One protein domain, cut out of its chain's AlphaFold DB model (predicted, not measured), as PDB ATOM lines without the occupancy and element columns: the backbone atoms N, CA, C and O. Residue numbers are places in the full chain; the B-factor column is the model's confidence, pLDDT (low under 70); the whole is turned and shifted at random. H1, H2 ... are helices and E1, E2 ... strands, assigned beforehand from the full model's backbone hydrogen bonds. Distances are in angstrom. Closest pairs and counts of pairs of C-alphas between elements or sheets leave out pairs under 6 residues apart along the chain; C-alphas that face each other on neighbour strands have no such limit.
ATOM      1  N   TYR A 371      42.134  -1.527 -95.495       80.06
ATOM      2  CA  TYR A 371      41.676  -1.291 -96.881       80.06
ATOM      3  C   TYR A 371      40.941   0.051 -97.072       80.06
ATOM      4  O   TYR A 371      40.846   0.562 -98.191       80.06
ATOM      5  N   LEU A 372      40.424   0.638 -95.988       81.50
ATOM      6  CA  LEU A 372      39.731   1.931 -95.995       81.50
ATOM      7  C   LEU A 372      40.721   3.106 -96.039       81.50
ATOM      8  O   LEU A 372      41.845   3.028 -95.547       81.50
ATOM      9  N   ASN A 373      40.281   4.221 -96.614       79.69
ATOM     10  CA  ASN A 373      41.039   5.463 -96.750       79.69
ATOM     11  C   ASN A 373      40.496   6.513 -95.769       79.69
ATOM     12  O   ASN A 373      39.281   6.615 -95.601       79.69
ATOM     13  N   ASN A 374      41.373   7.286 -95.118       78.00
ATOM     14  CA  ASN A 374      41.012   8.179 -94.002       78.00
ATOM     15  C   ASN A 374      40.103   7.497 -92.927       78.00
ATOM     16  O   ASN A 374      39.004   7.983 -92.651       78.00
ATOM     17  N   PRO A 375      40.504   6.347 -92.341       73.31
ATOM     18  CA  PRO A 375      39.696   5.595 -91.363       73.31
ATOM     19  C   PRO A 375      39.640   6.200 -89.947       73.31
ATOM     20  O   PRO A 375      38.815   5.783 -89.128       73.31
ATOM     21  N   SER A 376      40.532   7.142 -89.632       72.00
ATOM     22  CA  SER A 376      40.581   7.873 -88.359       72.00
ATOM     23  C   SER A 376      39.791   9.190 -88.378       72.00
ATOM     24  O   SER A 376      39.494   9.727 -87.315       72.00
ATOM     25  N   PHE A 377      39.406   9.675 -89.565       79.06
ATOM     26  CA  PHE A 377      38.725  10.956 -89.802       79.06
ATOM     27  C   PHE A 377      39.523  12.215 -89.416       79.06
ATOM     28  O   PHE A 377      38.936  13.290 -89.271       79.06
ATOM     29  N   ASP A 378      40.851  12.120 -89.298       70.81
ATOM     30  CA  ASP A 378      41.716  13.278 -89.021       70.81
ATOM     31  C   ASP A 378      41.668  14.315 -90.163       70.81
ATOM     32  O   ASP A 378      41.682  15.519 -89.914       70.81
ATOM     33  N   GLU A 379      41.488  13.864 -91.414       75.75
ATOM     34  CA  GLU A 379      41.203  14.716 -92.586       75.75
ATOM     35  C   GLU A 379      39.692  15.028 -92.747       75.75
ATOM     36  O   GLU A 379      39.196  15.312 -93.843       75.75
ATOM     37  N   GLY A 380      38.907  14.925 -91.673       78.69
ATOM     38  CA  GLY A 380      37.454  15.075 -91.718       78.69
ATOM     39  C   GLY A 380      36.789  13.981 -92.562       78.69
ATOM     40  O   GLY A 380      37.143  12.808 -92.470       78.69
ATOM     41  N   LEU A 381      35.827  14.360 -93.411       79.62
ATOM     42  CA  LEU A 381      35.163  13.454 -94.366       79.62
ATOM     43  C   LEU A 381      35.863  13.398 -95.741       79.62
ATOM     44  O   LEU A 381      35.248  13.021 -96.735       79.62
ATOM     45  N   SER A 382      37.151  13.752 -95.826       77.12
ATOM     46  CA  SER A 382      37.960  13.521 -97.034       77.12
ATOM     47  C   SER A 382      37.834  12.056 -97.483       77.12
ATOM     48  O   SER A 382      38.024  11.144 -96.676       77.12
ATOM     49  N   LYS A 383      37.475  11.833 -98.758       79.06
ATOM     50  CA  LYS A 383      37.216  10.511 -99.384       79.06
ATOM     51  C   LYS A 383      36.034   9.713 -98.801       79.06
ATOM     52  O   LYS A 383      35.882   8.530 -99.118       79.06
ATOM     53  N   TRP A 384      35.168  10.352 -98.015       84.75
ATOM     54  CA  TRP A 384      33.902   9.796 -97.532       84.75
ATOM     55  C   TRP A 384      32.727  10.612 -98.082       84.75
ATOM     56  O   TRP A 384      32.685  11.833 -97.965       84.75
ATOM     57  N   LEU A 385      31.755   9.933 -98.685       82.88
ATOM     58  CA  LEU A 385      30.509  10.529 -99.161       82.88
ATOM     59  C   LEU A 385      29.411  10.346 -98.113       82.88
ATOM     60  O   LEU A 385      29.317   9.299 -97.475       82.88
ATOM     61  N   THR A 386      28.566  11.358 -97.950       82.75
ATOM     62  CA  THR A 386      27.405  11.335 -97.055       82.75
ATOM     63  C   THR A 386      26.337  12.301 -97.567       82.75
ATOM     64  O   THR A 386      26.641  13.207 -98.346       82.75
ATOM     65  N   GLU A 387      25.100  12.125 -97.116       75.62
ATOM     66  CA  GLU A 387      24.001  13.063 -97.337       75.62
ATOM     67  C   GLU A 387      23.720  13.824 -96.040       75.62
ATOM     68  O   GLU A 387      23.370  13.219 -95.027       75.62
ATOM     69  N   ASN A 388      23.867  15.151 -96.081       71.56
ATOM     70  CA  ASN A 388      23.730  16.030 -94.920       71.56
ATOM     71  C   ASN A 388      22.587  17.030 -95.112       71.56
ATOM     72  O   ASN A 388      22.685  17.947 -95.927       71.56
ATOM     73  N   GLU A 389      21.548  16.934 -94.286       66.25
ATOM     74  CA  GLU A 389      20.433  17.885 -94.246       66.25
ATOM     75  C   GLU A 389      20.796  19.106 -93.384       66.25
ATOM     76  O   GLU A 389      20.262  19.331 -92.297       66.25
ATOM     77  N   THR A 390      21.761  19.909 -93.840       63.50
ATOM     78  CA  THR A 390      22.120  21.166 -93.161       63.50
ATOM     79  C   THR A 390      21.317  22.327 -93.734       63.50
ATOM     80  O   THR A 390      21.537  22.739 -94.869       63.50
ATOM     81  N   VAL A 391      20.411  22.886 -92.928       64.56
ATOM     82  CA  VAL A 391      19.641  24.078 -93.301       64.56
ATOM     83  C   VAL A 391      20.377  25.327 -92.825       64.56
ATOM     84  O   VAL A 391      20.620  25.517 -91.627       64.56
ATOM     85  N   PHE A 392      20.717  26.186 -93.779       72.56
ATOM     86  CA  PHE A 392      21.331  27.486 -93.548       72.56
ATOM     87  C   PHE A 392      20.263  28.575 -93.436       72.56
ATOM     88  O   PHE A 392      19.359  28.640 -94.268       72.56
ATOM     89  N   TRP A 393      20.374  29.446 -92.432       72.12
ATOM     90  CA  TRP A 393      19.422  30.541 -92.238       72.12
ATOM     91  C   TRP A 393      19.931  31.823 -92.902       72.12
ATOM     92  O   TRP A 393      20.996  32.346 -92.565       72.12
ATOM     93  N   LEU A 394      19.141  32.320 -93.854       75.00
ATOM     94  CA  LEU A 394      19.400  33.525 -94.635       75.00
ATOM     95  C   LEU A 394      18.232  34.496 -94.443       75.00
ATOM     96  O   LEU A 394      17.075  34.107 -94.591       75.00
ATOM     97  N   VAL A 395      18.526  35.767 -94.169       67.69
ATOM     98  CA  VAL A 395      17.534  36.856 -94.180       67.69
ATOM     99  C   VAL A 395      18.006  37.895 -95.189       67.69
ATOM    100  O   VAL A 395      19.128  38.390 -95.098       67.69
ATOM    101  N   GLY A 396      17.184  38.176 -96.206       73.75
ATOM    102  CA  GLY A 396      17.541  39.099 -97.293       73.75
ATOM    103  C   GLY A 396      18.836  38.717 -98.027       73.75
ATOM    104  O   GLY A 396      19.675  39.581 -98.269       73.75
ATOM    105  N   ASN A 397      19.031  37.424 -98.318       76.56
ATOM    106  CA  ASN A 397      20.254  36.843 -98.901       76.56
ATOM    107  C   ASN A 397      21.556  37.071 -98.100       76.56
ATOM    108  O   ASN A 397      22.646  36.884 -98.640       76.56
ATOM    109  N   LYS A 398      21.476  37.428 -96.810       70.88
ATOM    110  CA  LYS A 398      22.639  37.536 -95.916       70.88
ATOM    111  C   LYS A 398      22.637  36.441 -94.854       70.88
ATOM    112  O   LYS A 398      21.593  36.096 -94.301       70.88
ATOM    113  N   TRP A 399      23.828  35.914 -94.576       79.94
ATOM    114  CA  TRP A 399      24.086  34.916 -93.538       79.94
ATOM    115  C   TRP A 399      23.852  35.499 -92.142       79.94
ATOM    116  O   TRP A 399      24.372  36.571 -91.828       79.94
ATOM    117  N   ILE A 400      23.115  34.779 -91.297       80.00
ATOM    118  CA  ILE A 400      22.974  35.120 -89.876       80.00
ATOM    119  C   ILE A 400      24.167  34.538 -89.109       80.00
ATOM    120  O   ILE A 400      24.501  33.368 -89.290       80.00
ATOM    121  N   TRP A 401      24.779  35.333 -88.231       77.94
ATOM    122  CA  TRP A 401      25.879  34.914 -87.359       77.94
ATOM    123  C   TRP A 401      25.440  34.958 -85.891       77.94
ATOM    124  O   TRP A 401      24.749  35.888 -85.481       77.94
ATOM    125  N   ALA A 402      25.847  33.963 -85.105       69.56
ATOM    126  CA  ALA A 402      25.637  33.888 -83.662       69.56
ATOM    127  C   ALA A 402      26.850  33.203 -83.010       69.56
ATOM    128  O   ALA A 402      27.282  32.150 -83.480       69.56
ATOM    129  N   ASN A 403      27.397  33.793 -81.943       69.19
ATOM    130  CA  ASN A 403      28.608  33.321 -81.249       69.19
ATOM    131  C   ASN A 403      29.755  32.982 -82.231       69.19
ATOM    132  O   ASN A 403      30.250  31.851 -82.266       69.19
ATOM    133  N   ASP A 404      30.093  33.957 -83.082       69.62
ATOM    134  CA  ASP A 404      31.135  33.909 -84.125       69.62
ATOM    135  C   ASP A 404      31.009  32.774 -85.159       69.62
ATOM    136  O   ASP A 404      31.971  32.413 -85.840       69.62
ATOM    137  N   LYS A 405      29.809  32.198 -85.318       70.06
ATOM    138  CA  LYS A 405      29.527  31.112 -86.271       70.06
ATOM    139  C   LYS A 405      28.245  31.374 -87.055       70.06
ATOM    140  O   LYS A 405      27.304  31.982 -86.550       70.06
ATOM    141  N   VAL A 406      28.188  30.885 -88.295       77.00
ATOM    142  CA  VAL A 406      26.977  30.958 -89.127       77.00
ATOM    143  C   VAL A 406      25.864  30.114 -88.504       77.00
ATOM    144  O   VAL A 406      26.054  28.929 -88.208       77.00
ATOM    145  N   LEU A 407      24.686  30.714 -88.333       76.75
ATOM    146  CA  LEU A 407      23.520  30.060 -87.754       76.75
ATOM    147  C   LEU A 407      23.005  28.967 -88.701       76.75
ATOM    148  O   LEU A 407      22.506  29.225 -89.798       76.75
ATOM    149  N   THR A 408      23.119  27.720 -88.252       71.31
ATOM    150  CA  THR A 408      22.749  26.524 -89.013       71.31
ATOM    151  C   THR A 408      21.879  25.608 -88.168       71.31
ATOM    152  O   THR A 408      22.164  25.370 -86.994       71.31
ATOM    153  N   LYS A 409      20.827  25.048 -88.770       66.69
ATOM    154  CA  LYS A 409      20.121  23.901 -88.195       66.69
ATOM    155  C   LYS A 409      20.716  22.641 -88.817       66.69
ATOM    156  O   LYS A 409      20.446  22.331 -89.974       66.69
ATOM    157  N   LYS A 410      21.539  21.932 -88.043       65.38
ATOM    158  CA  LYS A 410      22.014  20.592 -88.402       65.38
ATOM    159  C   LYS A 410      20.842  19.614 -88.286       65.38
ATOM    160  O   LYS A 410      20.401  19.331 -87.171       65.38
ATOM    161  N   GLY A 411      20.313  19.174 -89.423       68.00
ATOM    162  CA  GLY A 411      19.409  18.033 -89.512       68.00
ATOM    163  C   GLY A 411      20.178  16.715 -89.448       68.00
ATOM    164  O   GLY A 411      21.248  16.634 -88.838       68.00
ATOM    165  N   ASP A 412      19.622  15.693 -90.086       78.56
ATOM    166  CA  ASP A 412      20.209  14.359 -90.128       78.56
ATOM    167  C   ASP A 412      21.367  14.300 -91.144       78.56
ATOM    168  O   ASP A 412      21.357  14.978 -92.176       78.56
ATOM    169  N   GLY A 413      22.420  13.545 -90.822       81.00
ATOM    170  CA  GLY A 413      23.692  13.599 -91.548       81.00
ATOM    171  C   GLY A 413      24.857  12.913 -90.838       81.00
ATOM    172  O   GLY A 413      24.748  12.512 -89.677       81.00
ATOM    173  N   ALA A 414      25.995  12.813 -91.527       82.94
ATOM    174  CA  ALA A 414      27.281  12.463 -90.935       82.94
ATOM    175  C   ALA A 414      28.202  13.691 -90.833       82.94
ATOM    176  O   ALA A 414      28.376  14.458 -91.784       82.94
ATOM    177  N   SER A 415      28.833  13.883 -89.673       83.19
ATOM    178  CA  SER A 415      29.810  14.959 -89.471       83.19
ATOM    179  C   SER A 415      30.899  14.568 -88.479       83.19
ATOM    180  O   SER A 415      30.636  13.870 -87.501       83.19
ATOM    181  N   VAL A 416      32.122  15.038 -88.718       82.81
ATOM    182  CA  VAL A 416      33.248  14.834 -87.799       82.81
ATOM    183  C   VAL A 416      33.193  15.871 -86.680       82.81
ATOM    184  O   VAL A 416      32.909  17.050 -86.909       82.81
ATOM    185  N   THR A 417      33.418  15.425 -85.449       81.56
ATOM    186  CA  THR A 417      33.362  16.246 -84.240       81.56
ATOM    187  C   THR A 417      34.387  15.766 -83.209       81.56
ATOM    188  O   THR A 417      35.045  14.746 -83.414       81.56
ATOM    189  N   LYS A 418      34.547  16.516 -82.112       80.44
ATOM    190  CA  LYS A 418      35.368  16.095 -80.972       80.44
ATOM    191  C   LYS A 418      34.465  15.623 -79.835       80.44
ATOM    192  O   LYS A 418      33.623  16.392 -79.383       80.44
ATOM    193  N   ASP A 419      34.664  14.389 -79.384       74.00
ATOM    194  CA  ASP A 419      33.943  13.758 -78.271       74.00
ATOM    195  C   ASP A 419      34.971  13.133 -77.321       74.00
ATOM    196  O   ASP A 419      35.840  12.384 -77.772       74.00
ATOM    197  N   ASP A 420      34.934  13.486 -76.032       70.69
ATOM    198  CA  ASP A 420      35.909  13.025 -75.021       70.69
ATOM    199  C   ASP A 420      37.384  13.161 -75.487       70.69
ATOM    200  O   ASP A 420      38.187  12.229 -75.445       70.69
ATOM    201  N   GLY A 421      37.714  14.320 -76.073       67.31
ATOM    202  CA  GLY A 421      39.040  14.627 -76.629       67.31
ATOM    203  C   GLY A 421      39.425  13.881 -77.921       67.31
ATOM    204  O   GLY A 421      40.463  14.190 -78.506       67.31
ATOM    205  N   ARG A 422      38.611  12.934 -78.408       73.00
ATOM    206  CA  ARG A 422      38.868  12.141 -79.626       73.00
ATOM    207  C   ARG A 422      38.206  12.772 -80.852       73.00
ATOM    208  O   ARG A 422      37.127  13.349 -80.743       73.00
ATOM    209  N   VAL A 423      38.831  12.632 -82.022       78.50
ATOM    210  CA  VAL A 423      38.193  12.913 -83.320       78.50
ATOM    211  C   VAL A 423      37.301  11.724 -83.669       78.50
ATOM    212  O   VAL A 423      37.765  10.587 -83.677       78.50
ATOM    213  N   VAL A 424      36.011  11.976 -83.895       83.38
ATOM    214  CA  VAL A 424      35.005  10.934 -84.146       83.38
ATOM    215  C   VAL A 424      34.025  11.394 -85.223       83.38
ATOM    216  O   VAL A 424      33.711  12.584 -85.306       83.38
ATOM    217  N   VAL A 425      33.491  10.473 -86.028       87.25
ATOM    218  CA  VAL A 425      32.345  10.774 -86.897       87.25
ATOM    219  C   VAL A 425      31.051  10.475 -86.147       87.25
ATOM    220  O   VAL A 425      30.868   9.395 -85.588       87.25
ATOM    221  N   ARG A 426      30.145  11.451 -86.119       88.19
ATOM    222  CA  ARG A 426      28.772  11.288 -85.648       88.19
ATOM    223  C   ARG A 426      27.872  11.076 -86.857       88.19
ATOM    224  O   ARG A 426      27.864  11.932 -87.740       88.19
ATOM    225  N   ILE A 427      27.120   9.980 -86.880       88.12
ATOM    226  CA  ILE A 427      26.114   9.670 -87.901       88.12
ATOM    227  C   ILE A 427      24.737   9.716 -87.241       88.12
ATOM    228  O   ILE A 427      24.485   8.995 -86.276       88.12
ATOM    229  N   ARG A 428      23.846  10.545 -87.790       86.25
ATOM    230  CA  ARG A 428      22.455  10.664 -87.356       86.25
ATOM    231  C   ARG A 428      21.508  10.336 -88.507       86.25
ATOM    232  O   ARG A 428      21.520  11.061 -89.498       86.25
ATOM    233  N   ASN A 429      20.734   9.255 -88.380       83.69
ATOM    234  CA  ASN A 429      19.734   8.758 -89.349       83.69
ATOM    235  C   ASN A 429      20.181   8.679 -90.830       83.69
ATOM    236  O   ASN A 429      19.353   8.712 -91.742       83.69
ATOM    237  N   LYS A 430      21.488   8.602 -91.096       88.31
ATOM    238  CA  LYS A 430      22.091   8.668 -92.439       88.31
ATOM    239  C   LYS A 430      23.237   7.657 -92.548       88.31
ATOM    240  O   LYS A 430      23.263   6.648 -91.841       88.31
ATOM    241  N   TYR A 431      24.164   7.887 -93.473       86.12
ATOM    242  CA  TYR A 431      25.226   6.951 -93.817       86.12
ATOM    243  C   TYR A 431      26.531   7.647 -94.196       86.12
ATOM    244  O   TYR A 431      26.541   8.820 -94.572       86.12
ATOM    245  N   ILE A 432      27.620   6.887 -94.148       88.50
ATOM    246  CA  ILE A 432      28.883   7.190 -94.817       88.50
ATOM    247  C   ILE A 432      29.161   6.109 -95.867       88.50
ATOM    248  O   ILE A 432      28.956   4.918 -95.624       88.50
ATOM    249  N   THR A 433      29.619   6.526 -97.046       87.31
ATOM    250  CA  THR A 433      29.986   5.641 -98.158       87.31
ATOM    251  C   THR A 433      31.381   5.984 -98.654       87.31
ATOM    252  O   THR A 433      31.670   7.145 -98.938       87.31
ATOM    253  N   GLN A 434      32.233   4.981 -98.828       85.62
ATOM    254  CA  GLN A 434      33.506   5.119 -99.524       85.62
ATOM    255  C   GLN A 434      33.427   4.367-100.850       85.62
ATOM    256  O   GLN A 434      33.229   3.151-100.880       85.62
ATOM    257  N   LYS A 435      33.553   5.108-101.957       84.50
ATOM    258  CA  LYS A 435      33.538   4.521-103.301       84.50
ATOM    259  C   LYS A 435      34.710   3.569-103.485       84.50
ATOM    260  O   LYS A 435      35.797   3.852-102.985       84.50
ATOM    261  N   ASN A 436      34.527   2.515-104.278       81.75
ATOM    262  CA  ASN A 436      35.569   1.522-104.549       81.75
ATOM    263  C   ASN A 436      36.883   2.172-105.033       81.75
ATOM    264  O   ASN A 436      37.945   1.939-104.465       81.75
ATOM    265  N   ALA A 437      36.783   3.113-105.979       79.38
ATOM    266  CA  ALA A 437      37.911   3.889-106.511       79.38
ATOM    267  C   ALA A 437      38.574   4.864-105.507       79.38
ATOM    268  O   ALA A 437      39.534   5.547-105.854       79.38
ATOM    269  N   SER A 438      38.046   4.990-104.286       80.19
ATOM    270  CA  SER A 438      38.594   5.819-103.202       80.19
ATOM    271  C   SER A 438      39.116   5.000-102.014       80.19
ATOM    272  O   SER A 438      39.718   5.582-101.109       80.19
ATOM    273  N   LEU A 439      38.927   3.674-102.022       80.50
ATOM    274  CA  LEU A 439      39.556   2.747-101.075       80.50
ATOM    275  C   LEU A 439      41.089   2.835-101.177       80.50
ATOM    276  O   LEU A 439      41.633   3.242-102.205       80.50
ATOM    277  N   LYS A 440      41.806   2.478-100.106       77.62
ATOM    278  CA  LYS A 440      43.279   2.500-100.100       77.62
ATOM    279  C   LYS A 440      43.852   1.364-100.951       77.62
ATOM    280  O   LYS A 440      44.822   1.559-101.680       77.62
ATOM    281  N   SER A 441      43.268   0.177-100.830       78.75
ATOM    282  CA  SER A 441      43.665  -1.038-101.539       78.75
ATOM    283  C   SER A 441      42.523  -2.058-101.504       78.75
ATOM    284  O   SER A 441      41.557  -1.898-100.756       78.75
ATOM    285  N   VAL A 442      42.634  -3.116-102.308       79.50
ATOM    286  CA  VAL A 442      41.711  -4.263-102.303       79.50
ATOM    287  C   VAL A 442      42.485  -5.558-102.014       79.50
ATOM    288  O   VAL A 442      43.674  -5.627-102.341       79.50
ATOM    289  N   PRO A 443      41.861  -6.588-101.411       74.56
ATOM    290  CA  PRO A 443      42.514  -7.869-101.152       74.56
ATOM    291  C   PRO A 443      43.007  -8.554-102.444       74.56
ATOM    292  O   PRO A 443      42.273  -8.567-103.437       74.56
ATOM    293  N   PRO A 444      44.205  -9.169-102.457       71.06
ATOM    294  CA  PRO A 444      44.666  -9.966-103.591       71.06
ATOM    295  C   PRO A 444      43.879 -11.284-103.663       71.06
ATOM    296  O   PRO A 444      43.936 -12.097-102.746       71.06
ATOM    297  N   MET A 445      43.138 -11.500-104.750       74.81
ATOM    298  CA  MET A 445      42.284 -12.682-104.925       74.81
ATOM    299  C   MET A 445      42.966 -13.776-105.744       74.81
ATOM    300  O   MET A 445      43.442 -13.534-106.855       74.81
ATOM    301  N   ASN A 446      42.930 -14.997-105.215       69.69
ATOM    302  CA  ASN A 446      43.404 -16.194-105.899       69.69
ATOM    303  C   ASN A 446      42.400 -16.648-106.973       69.69
ATOM    304  O   ASN A 446      41.204 -16.355-106.903       69.69
ATOM    305  N   THR A 447      42.903 -17.352-107.990       71.56
ATOM    306  CA  THR A 447      42.089 -17.938-109.067       71.56
ATOM    307  C   THR A 447      42.130 -19.455-108.950       71.56
ATOM    308  O   THR A 447      43.209 -20.045-108.983       71.56
ATOM    309  N   ASN A 448      40.960 -20.074-108.817       66.25
ATOM    310  CA  ASN A 448      40.806 -21.516-108.659       66.25
ATOM    311  C   ASN A 448      40.930 -22.237-110.014       66.25
ATOM    312  O   ASN A 448      40.817 -21.623-111.078       66.25
ATOM    313  N   SER A 449      41.116 -23.561-109.986       58.06
ATOM    314  CA  SER A 449      41.403 -24.421-111.156       58.06
ATOM    315  C   SER A 449      40.402 -24.320-112.319       58.06
ATOM    316  O   SER A 449      40.712 -24.728-113.433       58.06
ATOM    317  N   ASN A 450      39.215 -23.760-112.070       60.59
ATOM    318  CA  ASN A 450      38.144 -23.542-113.047       60.59
ATOM    319  C   ASN A 450      38.138 -22.119-113.652       60.59
ATOM    320  O   ASN A 450      37.144 -21.710-114.251       60.59
ATOM    321  N   GLY A 451      39.202 -21.328-113.458       63.53
ATOM    322  CA  GLY A 451      39.337 -19.972-114.011       63.53
ATOM    323  C   GLY A 451      38.469 -18.902-113.333       63.53
ATOM    324  O   GLY A 451      38.348 -17.795-113.854       63.53
ATOM    325  N   LYS A 452      37.864 -19.219-112.181       69.62
ATOM    326  CA  LYS A 452      37.070 -18.291-111.362       69.62
ATOM    327  C   LYS A 452      37.855 -17.816-110.146       69.62
ATOM    328  O   LYS A 452      38.693 -18.548-109.622       69.62
ATOM    329  N   LYS A 453      37.568 -16.598-109.693       74.38
ATOM    330  CA  LYS A 453      38.141 -16.024-108.467       74.38
ATOM    331  C   LYS A 453      37.279 -16.342-107.244       74.38
ATOM    332  O   LYS A 453      36.052 -16.408-107.346       74.38
ATOM    333  N   GLU A 454      37.926 -16.477-106.092       75.56
ATOM    334  CA  GLU A 454      37.274 -16.681-104.794       75.56
ATOM    335  C   GLU A 454      37.194 -15.364-103.997       75.56
ATOM    336  O   GLU A 454      38.073 -14.506-104.103       75.56
ATOM    337  N   ALA A 455      36.123 -15.182-103.218       78.12
ATOM    338  CA  ALA A 455      35.945 -14.027-102.336       78.12
ATOM    339  C   ALA A 455      36.598 -14.290-100.970       78.12
ATOM    340  O   ALA A 455      36.433 -15.367-100.404       78.12
ATOM    341  N   LEU A 456      37.308 -13.306-100.416       80.50
ATOM    342  CA  LEU A 456      38.063 -13.475 -99.173       80.50
ATOM    343  C   LEU A 456      37.258 -13.040 -97.938       80.50
ATOM    344  O   LEU A 456      36.474 -12.090 -98.023       80.50
ATOM    345  N   PRO A 457      37.461 -13.682 -96.772       80.56
ATOM    346  CA  PRO A 457      36.886 -13.222 -95.516       80.56
ATOM    347  C   PRO A 457      37.547 -11.917 -95.066       80.56
ATOM    348  O   PRO A 457      38.770 -11.820 -94.973       80.56
ATOM    349  N   VAL A 458      36.722 -10.926 -94.743       83.06
ATOM    350  CA  VAL A 458      37.133  -9.644 -94.171       83.06
ATOM    351  C   VAL A 458      36.440  -9.383 -92.843       83.06
ATOM    352  O   VAL A 458      35.307  -9.809 -92.605       83.06
ATOM    353  N   TYR A 459      37.147  -8.655 -91.988       82.06
ATOM    354  CA  TYR A 459      36.745  -8.253 -90.651       82.06
ATOM    355  C   TYR A 459      36.707  -6.726 -90.606       82.06
ATOM    356  O   TYR A 459      37.693  -6.073 -90.954       82.06
ATOM    357  N   LEU A 460      35.575  -6.166 -90.182       84.38
ATOM    358  CA  LEU A 460      35.431  -4.751 -89.861       84.38
ATOM    359  C   LEU A 460      35.426  -4.603 -88.338       84.38
ATOM    360  O   LEU A 460      34.634  -5.255 -87.663       84.38
ATOM    361  N   SER A 461      36.284  -3.731 -87.816       81.19
ATOM    362  CA  SER A 461      36.390  -3.388 -86.395       81.19
ATOM    363  C   SER A 461      36.359  -1.868 -86.234       81.19
ATOM    364  O   SER A 461      37.011  -1.162 -87.006       81.19
ATOM    365  N   PHE A 462      35.592  -1.351 -85.273       84.50
ATOM    366  CA  PHE A 462      35.586   0.072 -84.906       84.50
ATOM    367  C   PHE A 462      35.112   0.291 -83.467       84.50
ATOM    368  O   PHE A 462      34.443  -0.557 -82.877       84.50
ATOM    369  N   PHE A 463      35.425   1.453 -82.892       84.25
ATOM    370  CA  PHE A 463      34.849   1.874 -81.614       84.25
ATOM    371  C   PHE A 463      33.606   2.730 -81.843       84.25
ATOM    372  O   PHE A 463      33.624   3.619 -82.695       84.25
ATOM    373  N   TYR A 464      32.550   2.511 -81.058       87.88
ATOM    374  CA  TYR A 464      31.308   3.279 -81.126       87.88
ATOM    375  C   TYR A 464      30.745   3.654 -79.753       87.88
ATOM    376  O   TYR A 464      30.878   2.913 -78.781       87.88
ATOM    377  N   ARG A 465      30.058   4.795 -79.694       88.25
ATOM    378  CA  ARG A 465      29.194   5.223 -78.595       88.25
ATOM    379  C   ARG A 465      27.810   5.511 -79.171       88.25
ATOM    380  O   ARG A 465      27.653   6.427 -79.979       88.25
ATOM    381  N   CYS A 466      26.816   4.714 -78.793       87.44
ATOM    382  CA  CYS A 466      25.435   4.893 -79.238       87.44
ATOM    383  C   CYS A 466      24.745   5.909 -78.317       87.44
ATOM    384  O   CYS A 466      24.685   5.703 -77.105       87.44
ATOM    385  N   ALA A 467      24.276   7.026 -78.875       85.88
ATOM    386  CA  ALA A 467      23.615   8.101 -78.131       85.88
ATOM    387  C   ALA A 467      22.083   7.989 -78.190       85.88
ATOM    388  O   ALA A 467      21.401   8.380 -77.247       85.88
ATOM    389  N   GLY A 468      21.551   7.429 -79.280       84.31
ATOM    390  CA  GLY A 468      20.145   7.063 -79.432       84.31
ATOM    391  C   GLY A 468      20.034   5.735 -80.172       84.31
ATOM    392  O   GLY A 468      20.753   5.535 -81.153       84.31
ATOM    393  N   GLU A 469      19.157   4.857 -79.677       87.50
ATOM    394  CA  GLU A 469      18.925   3.509 -80.210       87.50
ATOM    395  C   GLU A 469      18.678   3.533 -81.721       87.50
ATOM    396  O   GLU A 469      18.016   4.437 -82.237       87.50
ATOM    397  N   GLY A 470      19.224   2.547 -82.431       88.12
ATOM    398  CA  GLY A 470      19.082   2.475 -83.878       88.12
ATOM    399  C   GLY A 470      19.675   1.220 -84.497       88.12
ATOM    400  O   GLY A 470      20.426   0.479 -83.862       88.12
ATOM    401  N   THR A 471      19.351   0.994 -85.766       88.62
ATOM    402  CA  THR A 471      19.843  -0.145 -86.541       88.62
ATOM    403  C   THR A 471      21.096   0.253 -87.308       88.62
ATOM    404  O   THR A 471      21.059   1.150 -88.155       88.62
ATOM    405  N   LEU A 472      22.204  -0.431 -87.028       89.75
ATOM    406  CA  LEU A 472      23.427  -0.395 -87.819       89.75
ATOM    407  C   LEU A 472      23.259  -1.311 -89.030       89.75
ATOM    408  O   LEU A 472      22.943  -2.487 -88.868       89.75
ATOM    409  N   LYS A 473      23.528  -0.789 -90.231       89.38
ATOM    410  CA  LYS A 473      23.684  -1.604 -91.442       89.38
ATOM    411  C   LYS A 473      25.041  -1.354 -92.085       89.38
ATOM    412  O   LYS A 473      25.361  -0.206 -92.413       89.38
ATOM    413  N   VAL A 474      25.807  -2.420 -92.296       88.56
ATOM    414  CA  VAL A 474      27.111  -2.421 -92.975       88.56
ATOM    415  C   VAL A 474      27.014  -3.318 -94.200       88.56
ATOM    416  O   VAL A 474      26.671  -4.490 -94.062       88.56
ATOM    417  N   ARG A 475      27.330  -2.795 -95.390       88.62
ATOM    418  CA  ARG A 475      27.360  -3.594 -96.626       88.62
ATOM    419  C   ARG A 475      28.267  -3.020 -97.709       88.62
ATOM    420  O   ARG A 475      28.649  -1.851 -97.653       88.62
ATOM    421  N   PHE A 476      28.536  -3.829 -98.731       86.31
ATOM    422  CA  PHE A 476      29.053  -3.354-100.017       86.31
ATOM    423  C   PHE A 476      27.908  -3.224-101.031       86.31
ATOM    424  O   PHE A 476      27.214  -4.197-101.316       86.31
ATOM    425  N   GLU A 477      27.702  -2.027-101.579       82.69
ATOM    426  CA  GLU A 477      26.754  -1.784-102.679       82.69
ATOM    427  C   GLU A 477      27.471  -1.942-104.036       82.69
ATOM    428  O   GLU A 477      28.686  -1.796-104.111       82.69
ATOM    429  N   ASN A 478      26.751  -2.237-105.126       81.12
ATOM    430  CA  ASN A 478      27.323  -2.353-106.484       81.12
ATOM    431  C   ASN A 478      28.427  -3.429-106.657       81.12
ATOM    432  O   ASN A 478      29.369  -3.243-107.428       81.12
ATOM    433  N   VAL A 479      28.331  -4.557-105.945       79.88
ATOM    434  CA  VAL A 479      29.279  -5.681-106.066       79.88
ATOM    435  C   VAL A 479      29.109  -6.397-107.412       79.88
ATOM    436  O   VAL A 479      28.066  -6.997-107.674       79.88
ATOM    437  N   ASP A 480      30.156  -6.399-108.238       76.69
ATOM    438  CA  ASP A 480      30.221  -7.216-109.454       76.69
ATOM    439  C   ASP A 480      30.610  -8.659-109.099       76.69
ATOM    440  O   ASP A 480      31.623  -8.885-108.430       76.69
ATOM    441  N   LYS A 481      29.806  -9.632-109.543       76.12
ATOM    442  CA  LYS A 481      30.019 -11.078-109.342       76.12
ATOM    443  C   LYS A 481      30.501 -11.799-110.614       76.12
ATOM    444  O   LYS A 481      30.640 -13.023-110.619       76.12
ATOM    445  N   THR A 482      30.768 -11.069-111.694       72.19
ATOM    446  CA  THR A 482      31.222 -11.628-112.973       72.19
ATOM    447  C   THR A 482      32.612 -12.256-112.829       72.19
ATOM    448  O   THR A 482      33.556 -11.614-112.380       72.19
ATOM    449  N   GLY A 483      32.755 -13.535-113.194       66.25
ATOM    450  CA  GLY A 483      34.027 -14.270-113.075       66.25
ATOM    451  C   GLY A 483      34.362 -14.794-111.668       66.25
ATOM    452  O   GLY A 483      35.441 -15.354-111.472       66.25
ATOM    453  N   PHE A 484      33.449 -14.662-110.703       71.88
ATOM    454  CA  PHE A 484      33.597 -15.203-109.348       71.88
ATOM    455  C   PHE A 484      32.807 -16.505-109.146       71.88
ATOM    456  O   PHE A 484      31.909 -16.860-109.922       71.88
ATOM    457  N   GLU A 485      33.157 -17.248-108.099       73.31
ATOM    458  CA  GLU A 485      32.283 -18.285-107.536       73.31
ATOM    459  C   GLU A 485      31.053 -17.654-106.850       73.31
ATOM    460  O   GLU A 485      31.005 -16.445-106.624       73.31
ATOM    461  N   ASN A 486      30.005 -18.436-106.569       73.56
ATOM    462  CA  ASN A 486      28.784 -17.880-105.979       73.56
ATOM    463  C   ASN A 486      28.974 -17.631-104.475       73.56
ATOM    464  O   ASN A 486      29.048 -18.583-103.702       73.56
ATOM    465  N   PHE A 487      29.011 -16.363-104.062       76.31
ATOM    466  CA  PHE A 487      29.183 -15.963-102.664       76.31
ATOM    467  C   PHE A 487      28.187 -14.867-102.249       76.31
ATOM    468  O   PHE A 487      27.696 -14.089-103.078       76.31
ATOM    469  N   ASN A 488      27.933 -14.778-100.943       77.31
ATOM    470  CA  ASN A 488      27.208 -13.673-100.320       77.31
ATOM    471  C   ASN A 488      28.218 -12.657 -99.784       77.31
ATOM    472  O   ASN A 488      29.085 -13.011 -98.987       77.31
ATOM    473  N   SER A 489      28.120 -11.412-100.245       78.62
ATOM    474  CA  SER A 489      28.944 -10.303 -99.763       78.62
ATOM    475  C   SER A 489      28.632  -9.985 -98.298       78.62
ATOM    476  O   SER A 489      27.535 -10.283 -97.831       78.62
ATOM    477  N   LEU A 490      29.569  -9.349 -97.589       81.75
ATOM    478  CA  LEU A 490      29.330  -8.771 -96.265       81.75
ATOM    479  C   LEU A 490      28.075  -7.881 -96.297       81.75
ATOM    480  O   LEU A 490      28.080  -6.821 -96.926       81.75
ATOM    481  N   GLU A 491      27.041  -8.316 -95.585       83.62
ATOM    482  CA  GLU A 491      25.851  -7.549 -95.231       83.62
ATOM    483  C   GLU A 491      25.504  -7.900 -93.779       83.62
ATOM    484  O   GLU A 491      25.318  -9.068 -93.440       83.62
ATOM    485  N   VAL A 492      25.502  -6.889 -92.912       86.00
ATOM    486  CA  VAL A 492      25.251  -7.015 -91.470       86.00
ATOM    487  C   VAL A 492      24.208  -5.977 -91.088       86.00
ATOM    488  O   VAL A 492      24.364  -4.804 -91.430       86.00
ATOM    489  N   GLU A 493      23.161  -6.406 -90.390       89.19
ATOM    490  CA  GLU A 493      22.082  -5.558 -89.884       89.19
ATOM    491  C   GLU A 493      21.794  -5.913 -88.420       89.19
ATOM    492  O   GLU A 493      21.316  -7.006 -88.126       89.19
ATOM    493  N   GLU A 494      22.100  -4.995 -87.501       87.19
ATOM    494  CA  GLU A 494      21.995  -5.217 -86.053       87.19
ATOM    495  C   GLU A 494      21.458  -3.975 -85.330       87.19
ATOM    496  O   GLU A 494      21.796  -2.840 -85.672       87.19
ATOM    497  N   VAL A 495      20.629  -4.176 -84.301       87.19
ATOM    498  CA  VAL A 495      20.097  -3.089 -83.463       87.19
ATOM    499  C   VAL A 495      21.066  -2.805 -82.317       87.19
ATOM    500  O   VAL A 495      21.403  -3.702 -81.543       87.19
ATOM    501  N   LEU A 496      21.502  -1.551 -82.187       87.88
ATOM    502  CA  LEU A 496      22.409  -1.097 -81.135       87.88
ATOM    503  C   LEU A 496      21.663  -0.236 -80.111       87.88
ATOM    504  O   LEU A 496      21.132   0.826 -80.438       87.88
ATOM    505  N   ALA A 497      21.677  -0.687 -78.856       86.69
ATOM    506  CA  ALA A 497      21.161   0.060 -77.713       86.69
ATOM    507  C   ALA A 497      22.135   1.178 -77.265       86.69
ATOM    508  O   ALA A 497      23.348   1.050 -77.478       86.69
ATOM    509  N   PRO A 498      21.647   2.240 -76.588       87.62
ATOM    510  CA  PRO A 498      22.483   3.331 -76.080       87.62
ATOM    511  C   PRO A 498      23.621   2.867 -75.158       87.62
ATOM    512  O   PRO A 498      23.491   1.888 -74.417       87.62
ATOM    513  N   THR A 499      24.755   3.577 -75.174       85.81
ATOM    514  CA  THR A 499      25.946   3.217 -74.388       85.81
ATOM    515  C   THR A 499      26.506   4.389 -73.579       85.81
ATOM    516  O   THR A 499      26.760   5.472 -74.101       85.81
ATOM    517  N   ASN A 500      26.826   4.133 -72.305       76.62
ATOM    518  CA  ASN A 500      27.436   5.107 -71.380       76.62
ATOM    519  C   ASN A 500      28.931   5.395 -71.671       76.62
ATOM    520  O   ASN A 500      29.657   5.867 -70.803       76.62
ATOM    521  N   GLY A 501      29.419   5.057 -72.865       81.06
ATOM    522  CA  GLY A 501      30.828   5.123 -73.245       81.06
ATOM    523  C   GLY A 501      31.104   4.387 -74.557       81.06
ATOM    524  O   GLY A 501      30.192   3.810 -75.160       81.06
ATOM    525  N   TYR A 502      32.363   4.413 -74.993       81.75
ATOM    526  CA  TYR A 502      32.804   3.739 -76.214       81.75
ATOM    527  C   TYR A 502      32.959   2.226 -76.007       81.75
ATOM    528  O   TYR A 502      33.677   1.783 -75.114       81.75
ATOM    529  N   LYS A 503      32.306   1.435 -76.861       82.50
ATOM    530  CA  LYS A 503      32.455  -0.022 -76.974       82.50
ATOM    531  C   LYS A 503      33.133  -0.368 -78.297       82.50
ATOM    532  O   LYS A 503      32.985   0.362 -79.274       82.50
ATOM    533  N   GLN A 504      33.851  -1.485 -78.347       81.75
ATOM    534  CA  GLN A 504      34.324  -2.042 -79.614       81.75
ATOM    535  C   GLN A 504      33.182  -2.805 -80.303       81.75
ATOM    536  O   GLN A 504      32.426  -3.522 -79.647       81.75
ATOM    537  N   TYR A 505      33.078  -2.653 -81.619       83.19
ATOM    538  CA  TYR A 505      32.245  -3.454 -82.507       83.19
ATOM    539  C   TYR A 505      33.135  -4.204 -83.496       83.19
ATOM    540  O   TYR A 505      34.073  -3.611 -84.030       83.19
ATOM    541  N   THR A 506      32.822  -5.472 -83.760       81.69
ATOM    542  CA  THR A 506      33.530  -6.299 -84.744       81.69
ATOM    543  C   THR A 506      32.526  -7.168 -85.495       81.69
ATOM    544  O   THR A 506      31.782  -7.911 -84.862       81.69
ATOM    545  N   CYS A 507      32.541  -7.132 -86.829       81.44
ATOM    546  CA  CYS A 507      31.740  -8.014 -87.684       81.44
ATOM    547  C   CYS A 507      32.582  -8.592 -88.834       81.44
ATOM    548  O   CYS A 507      33.633  -8.052 -89.185       81.44
ATOM    549  N   ASN A 508      32.131  -9.696 -89.435       82.06
ATOM    550  CA  ASN A 508      32.870 -10.413 -90.479       82.06
ATOM    551  C   ASN A 508      31.967 -10.896 -91.623       82.06
ATOM    552  O   ASN A 508      30.784 -11.152 -91.431       82.06
ATOM    553  N   GLY A 509      32.544 -11.064 -92.813       82.81
ATOM    554  CA  GLY A 509      31.836 -11.532 -94.009       82.81
ATOM    555  C   GLY A 509      32.774 -11.672 -95.206       82.81
ATOM    556  O   GLY A 509      33.972 -11.440 -95.074       82.81
ATOM    557  N   LEU A 510      32.256 -12.068 -96.370       83.56
ATOM    558  CA  LEU A 510      33.068 -12.236 -97.581       83.56
ATOM    559  C   LEU A 510      33.078 -10.957 -98.428       83.56
ATOM    560  O   LEU A 510      32.055 -10.290 -98.585       83.56
ATOM    561  N   TRP A 511      34.221 -10.636 -99.030       84.81
ATOM    562  CA  TRP A 511      34.354  -9.545 -99.992       84.81
ATOM    563  C   TRP A 511      35.289  -9.937-101.138       84.81
ATOM    564  O   TRP A 511      36.325 -10.568-100.943       84.81
ATOM    565  N   ASN A 512      34.915  -9.552-102.356       78.44
ATOM    566  CA  ASN A 512      35.653  -9.828-103.587       78.44
ATOM    567  C   ASN A 512      36.322  -8.569-104.168       78.44
ATOM    568  O   ASN A 512      36.496  -8.453-105.380       78.44
ATOM    569  N   GLY A 513      36.634  -7.582-103.326       76.12
ATOM    570  CA  GLY A 513      37.296  -6.342-103.738       76.12
ATOM    571  C   GLY A 513      36.452  -5.385-104.594       76.12
ATOM    572  O   GLY A 513      36.918  -4.282-104.863       76.12
ATOM    573  N   THR A 514      35.234  -5.750-105.015       80.00
ATOM    574  CA  THR A 514      34.345  -4.887-105.817       80.00
ATOM    575  C   THR A 514      33.222  -4.281-104.970       80.00
ATOM    576  O   THR A 514      32.959  -4.716-103.846       80.00
ATOM    577  N   GLY A 515      32.575  -3.237-105.491       83.00
ATOM    578  CA  GLY A 515      31.517  -2.509-104.793       83.00
ATOM    579  C   GLY A 515      32.004  -1.419-103.829       83.00
ATOM    580  O   GLY A 515      33.175  -1.357-103.445       83.00
ATOM    581  N   ASP A 516      31.080  -0.534-103.470       86.06
ATOM    582  CA  ASP A 516      31.277   0.636-102.616       86.06
ATOM    583  C   ASP A 516      30.963   0.284-101.153       86.06
ATOM    584  O   ASP A 516      29.890  -0.244-100.854       86.06
ATOM    585  N   PHE A 517      31.872   0.591-100.224       88.19
ATOM    586  CA  PHE A 517      31.664   0.327 -98.797       88.19
ATOM    587  C   PHE A 517      30.670   1.330 -98.204       88.19
ATOM    588  O   PHE A 517      30.861   2.539 -98.351       88.19
ATOM    589  N   LYS A 518      29.643   0.857 -97.490       89.00
ATOM    590  CA  LYS A 518      28.623   1.706 -96.860       89.00
ATOM    591  C   LYS A 518      28.308   1.269 -95.436       89.00
ATOM    592  O   LYS A 518      27.985   0.109 -95.185       89.00
ATOM    593  N   LEU A 519      28.331   2.241 -94.528       89.94
ATOM    594  CA  LEU A 519      27.909   2.107 -93.139       89.94
ATOM    595  C   LEU A 519      26.792   3.120 -92.880       89.94
ATOM    596  O   LEU A 519      26.965   4.317 -93.111       89.94
ATOM    597  N   SER A 520      25.642   2.645 -92.412       88.75
ATOM    598  CA  SER A 520      24.457   3.464 -92.133       88.75
ATOM    599  C   SER A 520      23.889   3.169 -90.750       88.75
ATOM    600  O   SER A 520      24.015   2.044 -90.269       88.75
ATOM    601  N   PHE A 521      23.288   4.174 -90.109       89.56
ATOM    602  CA  PHE A 521      22.715   4.033 -88.770       89.56
ATOM    603  C   PHE A 521      21.404   4.813 -88.626       89.56
ATOM    604  O   PHE A 521      21.377   6.027 -88.841       89.56
ATOM    605  N   THR A 522      20.324   4.133 -88.234       84.69
ATOM    606  CA  THR A 522      19.000   4.741 -88.006       84.69
ATOM    607  C   THR A 522      18.809   5.134 -86.539       84.69
ATOM    608  O   THR A 522      17.983   4.560 -85.837       84.69
ATOM    609  N   GLY A 523      19.622   6.078 -86.072       86.38
ATOM    610  CA  GLY A 523      19.603   6.614 -84.710       86.38
ATOM    611  C   GLY A 523      20.628   7.741 -84.577       86.38
ATOM    612  O   GLY A 523      20.809   8.514 -85.517       86.38
ATOM    613  N   ASP A 524      21.347   7.814 -83.455       87.88
ATOM    614  CA  ASP A 524      22.496   8.717 -83.276       87.88
ATOM    615  C   ASP A 524      23.706   7.953 -82.713       87.88
ATOM    616  O   ASP A 524      23.667   7.457 -81.584       87.88
ATOM    617  N   ILE A 525      24.776   7.835 -83.503       88.75
ATOM    618  CA  ILE A 525      25.985   7.068 -83.163       88.75
ATOM    619  C   ILE A 525      27.248   7.892 -83.408       88.75
ATOM    620  O   ILE A 525      27.376   8.586 -84.413       88.75
ATOM    621  N   TYR A 526      28.207   7.776 -82.495       88.62
ATOM    622  CA  TYR A 526      29.547   8.342 -82.605       88.62
ATOM    623  C   TYR A 526      30.527   7.193 -82.806       88.62
ATOM    624  O   TYR A 526      30.497   6.253 -82.016       88.62
ATOM    625  N   LEU A 527      31.403   7.241 -83.809       87.38
ATOM    626  CA  LEU A 527      32.341   6.152 -84.092       87.38
ATOM    627  C   LEU A 527      33.715   6.643 -84.576       87.38
ATOM    628  O   LEU A 527      33.835   7.737 -85.132       87.38
ATOM    629  N   TYR A 528      34.761   5.854 -84.322       82.44
ATOM    630  CA  TYR A 528      36.146   6.157 -84.707       82.44
ATOM    631  C   TYR A 528      36.975   4.887 -84.958       82.44
ATOM    632  O   TYR A 528      36.613   3.805 -84.492       82.44
ATOM    633  N   MET A 529      38.101   5.040 -85.675       75.25
ATOM    634  CA  MET A 529      39.013   3.957 -86.091       75.25
ATOM    635  C   MET A 529      38.300   2.818 -86.845       75.25
ATOM    636  O   MET A 529      38.162   1.720 -86.313       75.25
ATOM    637  N   LEU A 530      37.869   3.049 -88.091       80.62
ATOM    638  CA  LEU A 530      37.317   1.969 -88.927       80.62
ATOM    639  C   LEU A 530      38.440   1.145 -89.554       80.62
ATOM    640  O   LEU A 530      39.064   1.569 -90.524       80.62
ATOM    641  N   ILE A 531      38.660  -0.064 -89.052       80.06
ATOM    642  CA  ILE A 531      39.652  -0.989 -89.599       80.06
ATOM    643  C   ILE A 531      38.927  -2.111 -90.336       80.06
ATOM    644  O   ILE A 531      38.276  -2.947 -89.717       80.06
ATOM    645  N   LEU A 532      39.066  -2.132 -91.663       81.88
ATOM    646  CA  LEU A 532      38.670  -3.249 -92.525       81.88
ATOM    647  C   LEU A 532      39.938  -3.996 -92.962       81.88
ATOM    648  O   LEU A 532      40.787  -3.395 -93.623       81.88
ATOM    649  N   SER A 533      40.069  -5.276 -92.603       79.88
ATOM    650  CA  SER A 533      41.250  -6.114 -92.891       79.88
ATOM    651  C   SER A 533      40.872  -7.585 -93.131       79.88
ATOM    652  O   SER A 533      39.786  -8.021 -92.751       79.88
ATOM    653  N   THR A 534      41.757  -8.367 -93.755       74.25
ATOM    654  CA  THR A 534      41.646  -9.835 -93.874       74.25
ATOM    655  C   THR A 534      42.239 -10.583 -92.673       74.25
ATOM    656  O   THR A 534      41.961 -11.769 -92.503       74.25
ATOM    657  N   ASP A 535      43.060  -9.933 -91.838       68.44
ATOM    658  CA  ASP A 535      43.681 -10.577 -90.670       68.44
ATOM    659  C   ASP A 535      42.735 -10.566 -89.455       68.44
ATOM    660  O   ASP A 535      42.310  -9.516 -88.968       68.44
ATOM    661  N   LYS A 536      42.425 -11.762 -88.945       59.56
ATOM    662  CA  LYS A 536      41.561 -11.974 -87.778       59.56
ATOM    663  C   LYS A 536      42.215 -11.516 -86.466       59.56
ATOM    664  O   LYS A 536      41.505 -11.098 -85.552       59.56
ATOM    665  N   ILE A 537      43.543 -11.609 -86.352       49.44
ATOM    666  CA  ILE A 537      44.298 -11.464 -85.095       49.44
ATOM    667  C   ILE A 537      44.654  -9.998 -84.800       49.44
ATOM    668  O   ILE A 537      44.697  -9.594 -83.637       49.44
ATOM    669  N   GLU A 538      44.852  -9.165 -85.824       53.53
ATOM    670  CA  GLU A 538      45.268  -7.764 -85.640       53.53
ATOM    671  C   GLU A 538      44.127  -6.784 -85.305       53.53
ATOM    672  O   GLU A 538      44.384  -5.623 -84.996       53.53
ATOM    673  N   SER A 539      42.866  -7.232 -85.307       50.47
ATOM    674  CA  SER A 539      41.679  -6.357 -85.312       50.47
ATOM    675  C   SER A 539      41.321  -5.622 -83.998       50.47
ATOM    676  O   SER A 539      40.262  -4.994 -83.971       50.47
ATOM    677  N   LEU A 540      42.168  -5.682 -82.946       54.06
ATOM    678  CA  LEU A 540      42.474  -4.614 -81.945       54.06
ATOM    679  C   LEU A 540      43.170  -5.136 -80.665       54.06
ATOM    680  O   LEU A 540      43.973  -4.425 -80.060       54.06
ATOM    681  N   THR A 541      42.846  -6.349 -80.209       51.34
ATOM    682  CA  THR A 541      42.962  -6.706 -78.777       51.34
ATOM    683  C   THR A 541      44.395  -6.872 -78.242       51.34
ATOM    684  O   THR A 541      44.624  -6.674 -77.050       51.34
ATOM    685  N   TYR A 542      45.383  -7.209 -79.083       44.53
ATOM    686  CA  TYR A 542      46.721  -7.604 -78.602       44.53
ATOM    687  C   TYR A 542      47.770  -6.473 -78.531       44.53
ATOM    688  O   TYR A 542      48.728  -6.590 -77.765       44.53
ATOM    689  N   LYS A 543      47.606  -5.360 -79.267       50.56
ATOM    690  CA  LYS A 543      48.603  -4.260 -79.315       50.56
ATOM    691  C   LYS A 543      48.400  -3.168 -78.253       50.56
ATOM    692  O   LYS A 543      49.381  -2.631 -77.750       50.56
ATOM    693  N   TYR A 544      47.163  -2.901 -77.826       44.47
ATOM    694  CA  TYR A 544      46.904  -1.944 -76.734       44.47
ATOM    695  C   TYR A 544      47.412  -2.429 -75.370       44.47
ATOM    696  O   TYR A 544      47.889  -1.626 -74.572       44.47
ATOM    697  N   ARG A 545      47.347  -3.741 -75.112       45.53
ATOM    698  CA  ARG A 545      47.831  -4.338 -73.860       45.53
ATOM    699  C   ARG A 545      49.359  -4.412 -73.804       45.53
ATOM    700  O   ARG A 545      49.957  -4.104 -72.780       45.53
ATOM    701  N   THR A 546      49.993  -4.777 -74.916       44.22
ATOM    702  CA  THR A 546      51.442  -5.021 -74.963       44.22
ATOM    703  C   THR A 546      52.290  -3.752 -74.891       44.22
ATOM    704  O   THR A 546      53.373  -3.826 -74.328       44.22
ATOM    705  N   LEU A 547      51.825  -2.592 -75.371       42.69
ATOM    706  CA  LEU A 547      52.621  -1.352 -75.319       42.69
ATOM    707  C   LEU A 547      52.656  -0.690 -73.930       42.69
ATOM    708  O   LEU A 547      53.715  -0.233 -73.508       42.69
ATOM    709  N   PHE A 548      51.551  -0.709 -73.174       42.59
ATOM    710  CA  PHE A 548      51.582  -0.292 -71.764       42.59
ATOM    711  C   PHE A 548      52.354  -1.300 -70.896       42.59
ATOM    712  O   PHE A 548      53.196  -0.887 -70.102       42.59
ATOM    713  N   GLU A 549      52.182  -2.610 -71.123       43.12
ATOM    714  CA  GLU A 549      53.029  -3.621 -70.472       43.12
ATOM    715  C   GLU A 549      54.515  -3.489 -70.859       43.12
ATOM    716  O   GLU A 549      55.370  -3.799 -70.038       43.12
ATOM    717  N   GLN A 550      54.858  -3.034 -72.071       38.00
ATOM    718  CA  GLN A 550      56.248  -2.753 -72.458       38.00
ATOM    719  C   GLN A 550      56.804  -1.504 -71.770       38.00
ATOM    720  O   GLN A 550      57.984  -1.499 -71.437       38.00
ATOM    721  N   SER A 551      55.977  -0.495 -71.476       42.09
ATOM    722  CA  SER A 551      56.385   0.648 -70.649       42.09
ATOM    723  C   SER A 551      56.709   0.228 -69.209       42.09
ATOM    724  O   SER A 551      57.719   0.668 -68.666       42.09
TER     725      SER A 551
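AT A GLANCE: This is residues 371 to 551 of the 917 residues of an uncharacterized protein of Prevotella shahii DSM 15611 = JCM 12083 (UniProt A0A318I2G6). Two sheets face to face make the body, a sandwich wound as a jelly roll, one long hairpin folded over both sheets in nested antiparallel pairs, E4 with E11, E5 with E10, E6 with E9 and E7 with E8. The hairpin E1 and E2 makes an arm at one end, the long loops of residues 435 to 455 and 478 to 490 reach toward the other, and residues 542 to 551, with H1, stick out. The printed part has 181 residues, under half of them in named elements: eleven strands, E1 to E11, then H1, mostly strand. The sheets E3 E4 E11 E6 E9, E5 E10 E7 E8 and E1 E2 are antiparallel. The whole is only just loose, close to compact, with a radius of gyration of the C-alphas of 19.1 A and spans of 69 by 47 by 28 A.

HOW THE PARTS SIT: After residues 371 to 389, with no named element, E1, residues 390 to 392, and E2, residues 408 to 410, form a hairpin, with N 391 and O 409 within hydrogen-bond range at 3.0 A. E2 runs on into E3, residues 413 to 419, at 97 degrees. E3 and E4, residues 422 to 428, form a hairpin, with N 415 and O 426 at 2.9 A. E4 is the antiparallel neighbour of E11, residues 524 to 533, at 114 degrees, with N 425 and O 527 at 2.9 A. E11 neighbours E6, residues 456 to 468, with N 461 and O 531 at 2.9 A. E6 neighbours E9, residues 503 to 511, with N 460 and O 507 at 2.9 A. This sheet is strongly twisted; E6 bends by 67 degrees at residue 465 and E11 by 64 degrees at residue 528. In the other sheet, E5, residues 431 to 434, neighbours E10, residues 516 to 521, with N 432 and O 519 at 2.8 A. E10 neighbours E7, residues 470 to 477, with N 475 and O 518 at 3.0 A. E7 and E8, residues 491 to 496, form a hairpin, with N 474 and O 492 at 2.9 A. The facing parts of the two sheets are 8.1 A apart centre to centre; the closest C-alphas of E4 and E10 are those of Ile 427 and Phe 521, 6.6 A. H1, residues 543 to 551, is not on either sheet; 4 of its 5 O i to N i+4 pairs are within hydrogen-bond range.

IN THESE COORDINATES: E1 begins at C-alpha 390 (22.120, 21.166, -93.161). E6, the longest strand, measures 33.7 A, E11 25.8 A and E9 25.0 A. H1 measures 12.6 A and ends at C-alpha 551 (56.385, 0.648, -70.649).

THE WHOLE: The C-alphas farthest apart, of Gly 396 and Ser 449, are 69.3 A apart. The printed part has no cut. The links E1 to E2, E5 to E6 and E7 to E8 are long. Mean pLDDT of the printed part is 76.6; 35 residues are under 70, among them 535 to 551.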